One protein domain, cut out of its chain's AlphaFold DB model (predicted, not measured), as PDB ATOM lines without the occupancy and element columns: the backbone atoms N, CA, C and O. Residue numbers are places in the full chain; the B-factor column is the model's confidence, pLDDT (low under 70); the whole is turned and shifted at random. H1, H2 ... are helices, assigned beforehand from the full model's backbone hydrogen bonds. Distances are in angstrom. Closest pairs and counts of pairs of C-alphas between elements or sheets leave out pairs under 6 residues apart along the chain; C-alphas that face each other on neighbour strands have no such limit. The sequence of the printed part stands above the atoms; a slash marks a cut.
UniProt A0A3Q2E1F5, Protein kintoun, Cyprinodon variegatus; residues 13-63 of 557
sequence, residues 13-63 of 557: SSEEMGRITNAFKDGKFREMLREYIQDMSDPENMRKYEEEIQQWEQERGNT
ATOM      1  N   SER A  13     578.765 405.567 368.919       82.94
ATOM      2  CA  SER A  13     579.315 406.565 367.997       82.94
ATOM      3  C   SER A  13     580.365 405.961 367.057       82.94
ATOM      4  O   SER A  13     580.959 404.913 367.329       82.94
ATOM      5  N   SER A  14     580.647 406.651 365.947       82.44
ATOM      6  CA  SER A  14     581.700 406.259 364.997       82.44
ATOM      7  C   SER A  14     583.089 406.169 365.644       82.44
ATOM      8  O   SER A  14     583.910 405.353 365.225       82.44
ATOM      9  N   GLU A  15     583.354 406.975 366.675       85.56
ATOM     10  CA  GLU A  15     584.615 406.947 367.417       85.56
ATOM     11  C   GLU A  15     584.700 405.755 368.366       85.56
ATOM     12  O   GLU A  15     585.694 405.036 368.332       85.56
ATOM     13  N   GLU A  16     583.668 405.497 369.173       83.56
ATOM     14  CA  GLU A  16     583.616 404.315 370.046       83.56
ATOM     15  C   GLU A  16     583.700 403.031 369.217       83.56
ATOM     16  O   GLU A  16     584.484 402.138 369.532       83.56
ATOM     17  N   MET A  17     582.974 402.978 368.095       81.62
ATOM     18  CA  MET A  17     583.072 401.918 367.091       81.62
ATOM     19  C   MET A  17     584.518 401.714 366.621       81.62
ATOM     20  O   MET A  17     584.991 400.578 366.568       81.62
ATOM     21  N   GLY A  18     585.231 402.798 366.299       85.44
ATOM     22  CA  GLY A  18     586.636 402.767 365.890       85.44
ATOM     23  C   GLY A  18     587.572 402.286 367.002       85.44
ATOM     24  O   GLY A  18     588.367 401.371 366.773       85.44
ATOM     25  N   ARG A  19     587.443 402.839 368.215       87.88
ATOM     26  CA  ARG A  19     588.230 402.468 369.408       87.88
ATOM     27  C   ARG A  19     588.039 400.983 369.745       87.88
ATOM     28  O   ARG A  19     589.022 400.253 369.837       87.88
ATOM     29  N   ILE A  20     586.793 400.508 369.811       86.19
ATOM     30  CA  ILE A  20     586.445 399.102 370.076       86.19
ATOM     31  C   ILE A  20     586.962 398.189 368.952       86.19
ATOM     32  O   ILE A  20     587.610 397.180 369.226       86.19
ATOM     33  N   THR A  21     586.752 398.552 367.682       86.31
ATOM     34  CA  THR A  21     587.245 397.771 366.528       86.31
ATOM     35  C   THR A  21     588.774 397.699 366.486       86.31
ATOM     36  O   THR A  21     589.320 396.717 365.989       86.31
ATOM     37  N   ASN A  22     589.481 398.704 367.010       88.69
ATOM     38  CA  ASN A  22     590.936 398.674 367.147       88.69
ATOM     39  C   ASN A  22     591.392 397.841 368.354       88.69
ATOM     40  O   ASN A  22     592.310 397.040 368.196       88.69
ATOM     41  N   ALA A  23     590.719 397.928 369.505       88.38
ATOM     42  CA  ALA A  23     590.986 397.058 370.654       88.38
ATOM     43  C   ALA A  23     590.818 395.569 370.288       88.38
ATOM     44  O   ALA A  23     591.694 394.755 370.561       88.38
ATOM     45  N   PHE A  24     589.770 395.213 369.534       87.19
ATOM     46  CA  PHE A  24     589.568 393.855 369.005       87.19
ATOM     47  C   PHE A  24     590.597 393.395 367.944       87.19
ATOM     48  O   PHE A  24     590.492 392.263 367.464       87.19
ATOM     49  N   LYS A  25     591.595 394.212 367.573       90.75
ATOM     50  CA  LYS A  25     592.758 393.774 366.775       90.75
ATOM     51  C   LYS A  25     593.941 393.352 367.648       90.75
ATOM     52  O   LYS A  25     594.726 392.522 367.199       90.75
ATOM     53  N   ASP A  26     594.059 393.881 368.865       93.12
ATOM     54  CA  ASP A  26     595.101 393.472 369.807       93.12
ATOM     55  C   ASP A  26     594.830 392.053 370.334       93.12
ATOM     56  O   ASP A  26     593.711 391.698 370.711       93.12
ATOM     57  N   GLY A  27     595.877 391.227 370.352       91.50
ATOM     58  CA  GLY A  27     595.835 389.892 370.936       91.50
ATOM     59  C   GLY A  27     595.605 389.941 372.445       91.50
ATOM     60  O   GLY A  27     594.748 389.209 372.935       91.50
ATOM     61  N   LYS A  28     596.284 390.851 373.160       92.56
ATOM     62  CA  LYS A  28     596.210 390.937 374.627       92.56
ATOM     63  C   LYS A  28     594.825 391.366 375.093       92.56
ATOM     64  O   LYS A  28     594.255 390.727 375.967       92.56
ATOM     65  N   PHE A  29     594.236 392.389 374.469       93.50
ATOM     66  CA  PHE A  29     592.849 392.770 374.747       93.50
ATOM     67  C   PHE A  29     591.865 391.603 374.549       93.50
ATOM     68  O   PHE A  29     590.987 391.390 375.379       93.50
ATOM     69  N   ARG A  30     592.018 390.809 373.481       90.25
ATOM     70  CA  ARG A  30     591.163 389.634 373.215       90.25
ATOM     71  C   ARG A  30     591.389 388.474 374.184       90.25
ATOM     72  O   ARG A  30     590.497 387.638 374.322       90.25
ATOM     73  N   GLU A  31     592.569 388.392 374.783       94.19
ATOM     74  CA  GLU A  31     592.938 387.413 375.803       94.19
ATOM     75  C   GLU A  31     592.327 387.815 377.148       94.19
ATOM     76  O   GLU A  31     591.429 387.121 377.614       94.19
ATOM     77  N   MET A  32     592.637 389.015 377.652       92.62
ATOM     78  CA  MET A  32     592.049 389.571 378.882       92.62
ATOM     79  C   MET A  32     590.513 389.627 378.836       92.62
ATOM     80  O   MET A  32     589.846 389.314 379.818       92.62
ATOM     81  N   LEU A  33     589.916 389.980 377.690       91.25
ATOM     82  CA  LEU A  33     588.458 389.970 377.526       91.25
ATOM     83  C   LEU A  33     587.876 388.547 377.561       91.25
ATOM     84  O   LEU A  33     586.754 388.363 378.021       91.25
ATOM     85  N   ARG A  34     588.611 387.537 377.078       89.56
ATOM     86  CA  ARG A  34     588.193 386.130 377.171       89.56
ATOM     87  C   ARG A  34     588.307 385.631 378.604       89.56
ATOM     88  O   ARG A  34     587.371 384.987 379.061       89.56
ATOM     89  N   GLU A  35     589.409 385.934 379.283       91.69
ATOM     90  CA  GLU A  35     589.620 385.619 380.698       91.69
ATOM     91  C   GLU A  35     588.502 386.233 381.543       91.69
ATOM     92  O   GLU A  35     587.812 385.501 382.236       91.69
ATOM     93  N   TYR A  36     588.217 387.528 381.376       87.69
ATOM     94  CA  TYR A  36     587.111 388.218 382.045       87.69
ATOM     95  C   TYR A  36     585.737 387.595 381.751       87.69
ATOM     96  O   TYR A  36     584.964 387.336 382.670       87.69
ATOM     97  N   ILE A  37     585.422 387.300 380.482       87.25
ATOM     98  CA  ILE A  37     584.158 386.633 380.121       87.25
ATOM     99  C   ILE A  37     584.074 385.236 380.747       87.25
ATOM    100  O   ILE A  37     582.993 384.833 381.169       87.25
ATOM    101  N   GLN A  38     585.178 384.491 380.801       86.44
ATOM    102  CA  GLN A  38     585.219 383.150 381.379       86.44
ATOM    103  C   GLN A  38     585.105 383.192 382.908       86.44
ATOM    104  O   GLN A  38     584.333 382.419 383.462       86.44
ATOM    105  N   ASP A  39     585.780 384.136 383.563       86.31
ATOM    106  CA  ASP A  39     585.720 384.378 385.005       86.31
ATOM    107  C   ASP A  39     584.304 384.777 385.454       86.31
ATOM    108  O   ASP A  39     583.767 384.180 386.386       86.31
ATOM    109  N   MET A  40     583.634 385.664 384.704       80.44
ATOM    110  CA  MET A  40     582.213 385.993 384.889       80.44
ATOM    111  C   MET A  40     581.239 384.855 384.543       80.44
ATOM    112  O   MET A  40     580.080 384.912 384.952       80.44
ATOM    113  N   SER A  41     581.654 383.870 383.738       79.88
ATOM    114  CA  SER A  41     580.801 382.746 383.320       79.88
ATOM    115  C   SER A  41     580.958 381.508 384.204       79.88
ATOM    116  O   SER A  41     580.170 380.571 384.059       79.88
ATOM    117  N   ASP A  42     581.965 381.471 385.080       87.38
ATOM    118  CA  ASP A  42     582.181 380.363 386.002       87.38
ATOM    119  C   ASP A  42     581.156 380.431 387.152       87.38
ATOM    120  O   ASP A  42     581.133 381.422 387.894       87.38
ATOM    121  N   PRO A  43     580.304 379.402 387.341       84.88
ATOM    122  CA  PRO A  43     579.322 379.380 388.422       84.88
ATOM    123  C   PRO A  43     579.927 379.560 389.819       84.88
ATOM    124  O   PRO A  43     579.268 380.132 390.684       84.88
ATOM    125  N   GLU A  44     581.167 379.122 390.053       87.81
ATOM    126  CA  GLU A  44     581.827 379.271 391.353       87.81
ATOM    127  C   GLU A  44     582.303 380.703 391.609       87.81
ATOM    128  O   GLU A  44     582.313 381.147 392.755       87.81
ATOM    129  N   ASN A  45     582.658 381.457 390.568       85.88
ATOM    130  CA  ASN A  45     582.951 382.885 390.701       85.88
ATOM    131  C   ASN A  45     581.670 383.709 390.804       85.88
ATOM    132  O   ASN A  45     581.576 384.560 391.684       85.88
ATOM    133  N   MET A  46     580.652 383.408 389.987       82.50
ATOM    134  CA  MET A  46     579.322 384.008 390.141       82.50
ATOM    135  C   MET A  46     578.799 383.835 391.573       82.50
ATOM    136  O   MET A  46     578.319 384.797 392.163       82.50
ATOM    137  N   ARG A  47     578.959 382.639 392.158       87.06
ATOM    138  CA  ARG A  47     578.585 382.354 393.548       87.06
ATOM    139  C   ARG A  47     579.349 383.224 394.553       87.06
ATOM    140  O   ARG A  47     578.707 383.807 395.417       87.06
ATOM    141  N   LYS A  48     580.675 383.374 394.419       87.81
ATOM    142  CA  LYS A  48     581.473 384.278 395.279       87.81
ATOM    143  C   LYS A  48     581.009 385.729 395.165       87.81
ATOM    144  O   LYS A  48     580.825 386.377 396.185       87.81
ATOM    145  N   TYR A  49     580.769 386.226 393.950       84.31
ATOM    146  CA  TYR A  49     580.279 387.591 393.743       84.31
ATOM    147  C   TYR A  49     578.867 387.802 394.326       84.31
ATOM    148  O   TYR A  49     578.594 388.857 394.895       84.31
ATOM    149  N   GLU A  50     577.972 386.809 394.239       87.12
ATOM    150  CA  GLU A  50     576.671 386.854 394.924       87.12
ATOM    151  C   GLU A  50     576.825 386.822 396.460       87.12
ATOM    152  O   GLU A  50     576.127 387.565 397.150       87.12
ATOM    153  N   GLU A  51     577.751 386.021 396.999       87.06
ATOM    154  CA  GLU A  51     578.065 385.934 398.437       87.06
ATOM    155  C   GLU A  51     578.680 387.242 398.979       87.06
ATOM    156  O   GLU A  51     578.243 387.738 400.019       87.06
ATOM    157  N   GLU A  52     579.612 387.863 398.250       88.31
ATOM    158  CA  GLU A  52     580.195 389.171 398.582       88.31
ATOM    159  C   GLU A  52     579.124 390.272 398.605       88.31
ATOM    160  O   GLU A  52     578.994 390.990 399.597       88.31
ATOM    161  N   ILE A  53     578.293 390.384 397.561       85.75
ATOM    162  CA  ILE A  53     577.212 391.385 397.527       85.75
ATOM    163  C   ILE A  53     576.182 391.118 398.637       85.75
ATOM    164  O   ILE A  53     575.670 392.067 399.237       85.75
ATOM    165  N   GLN A  54     575.891 389.849 398.948       86.38
ATOM    166  CA  GLN A  54     575.004 389.495 400.056       86.38
ATOM    167  C   GLN A  54     575.575 389.948 401.408       86.38
ATOM    168  O   GLN A  54     574.818 390.498 402.209       86.38
ATOM    169  N   GLN A  55     576.882 389.792 401.646       86.25
ATOM    170  CA  GLN A  55     577.531 390.293 402.861       86.25
ATOM    171  C   GLN A  55     577.466 391.828 402.949       86.25
ATOM    172  O   GLN A  55     577.044 392.359 403.975       86.25
ATOM    173  N   TRP A  56     577.818 392.550 401.881       85.75
ATOM    174  CA  TRP A  56     577.829 394.023 401.883       85.75
ATOM    175  C   TRP A  56     576.428 394.622 402.091       85.75
ATOM    176  O   TRP A  56     576.265 395.638 402.766       85.75
ATOM    177  N   GLU A  57     575.384 393.995 401.543       84.88
ATOM    178  CA  GLU A  57     573.997 394.402 401.802       84.88
ATOM    179  C   GLU A  57     573.528 393.989 403.209       84.88
ATOM    180  O   GLU A  57     572.804 394.755 403.847       84.88
ATOM    181  N   GLN A  58     574.003 392.863 403.754       86.31
ATOM    182  CA  GLN A  58     573.734 392.453 405.138       86.31
ATOM    183  C   GLN A  58     574.364 393.412 406.162       86.31
ATOM    184  O   GLN A  58     573.714 393.753 407.151       86.31
ATOM    185  N   GLU A  59     575.576 393.910 405.908       84.81
ATOM    186  CA  GLU A  59     576.233 394.961 406.704       84.81
ATOM    187  C   GLU A  59     575.473 396.301 406.639       84.81
ATOM    188  O   GLU A  59     575.489 397.081 407.592       84.81
ATOM    189  N   ARG A  60     574.714 396.533 405.560       83.44
ATOM    190  CA  ARG A  60     573.769 397.656 405.407       83.44
ATOM    191  C   ARG A  60     572.357 397.360 405.947       83.44
ATOM    192  O   ARG A  60     571.482 398.219 405.852       83.44
ATOM    193  N   GLY A  61     572.130 396.184 406.537       83.69
ATOM    194  CA  GLY A  61     570.865 395.789 407.165       83.69
ATOM    195  C   GLY A  61     569.850 395.091 406.252       83.69
ATOM    196  O   GLY A  61     568.703 394.909 406.663       83.69
ATOM    197  N   ASN A  62     570.242 394.678 405.044       84.94
ATOM    198  CA  ASN A  62     569.388 394.002 404.064       84.94
ATOM    199  C   ASN A  62     569.793 392.533 403.869       84.94
ATOM    200  O   ASN A  62     570.920 392.228 403.496       84.94
ATOM    201  N   THR A  63     568.849 391.600 403.980       84.81
ATOM    202  CA  THR A  63     569.010 390.274 403.372       84.81
ATOM    203  C   THR A  63     568.789 390.391 401.866       84.81
ATOM    204  O   THR A  63     567.718 390.819 401.424       84.81
TER     205      THR A  63
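Overview. This is residues 13 to 63 of the 557 residues of the protein "Protein kintoun" of Cyprinodon variegatus (UniProt A0A3Q2E1F5). Three helices are joined end to end in a wide, open U: H2 makes the base, H1 turns off one of its ends at about a right angle, and H3 slants away from its other end. The space between the two arms is empty, and H1 and H3 stay apart. The printed part has 51 residues, with three named helices in the order H1, H2, H3, no named strand, and the class all helix. It is extended, with a radius of gyration of the C-alphas of 16.9 A, and flat, spanning 45 by 25 by 12 A.

Along the chain. H1 is residues 14 to 23, beginning at C-alpha 14 at (581.700, 406.259, 364.997). H2 is residues 27 to 41, 20.7 A from first to last C-alpha, and begins at C-alpha 27 at (595.835, 389.892, 370.936). H3, the longest helix, is residues 43 to 59, 24.2 A long, and ends at C-alpha 59 at (576.233, 394.961, 406.704).

Arrangement. H1 and H2 are close but not clearly touching; their closest C-alphas, of Ala 23 and Phe 29, are 6.2 A apart. Their lines are about perpendicular, at 88 degrees. H2 and H3 are close but not clearly touching, with the C-alphas of Met 40 and Met 46 closest at 6.3 A. They run the same way at a steep tilt of 67 degrees, only just short of about perpendicular. H1 and H3 are apart. In H1, H2 and H3 every O i to N i+4 pair is within hydrogen-bond range.

Size, cuts and confidence. The C-alphas farthest apart, of Lys 25 and Gly 61, are 46.0 A apart. Residues 13 to 23, of which 14 to 23 belong to H1, stand free. Both links are tight, and the printed part has no cut. The mean pLDDT of the printed part is 86.9, and no printed residue is under 70.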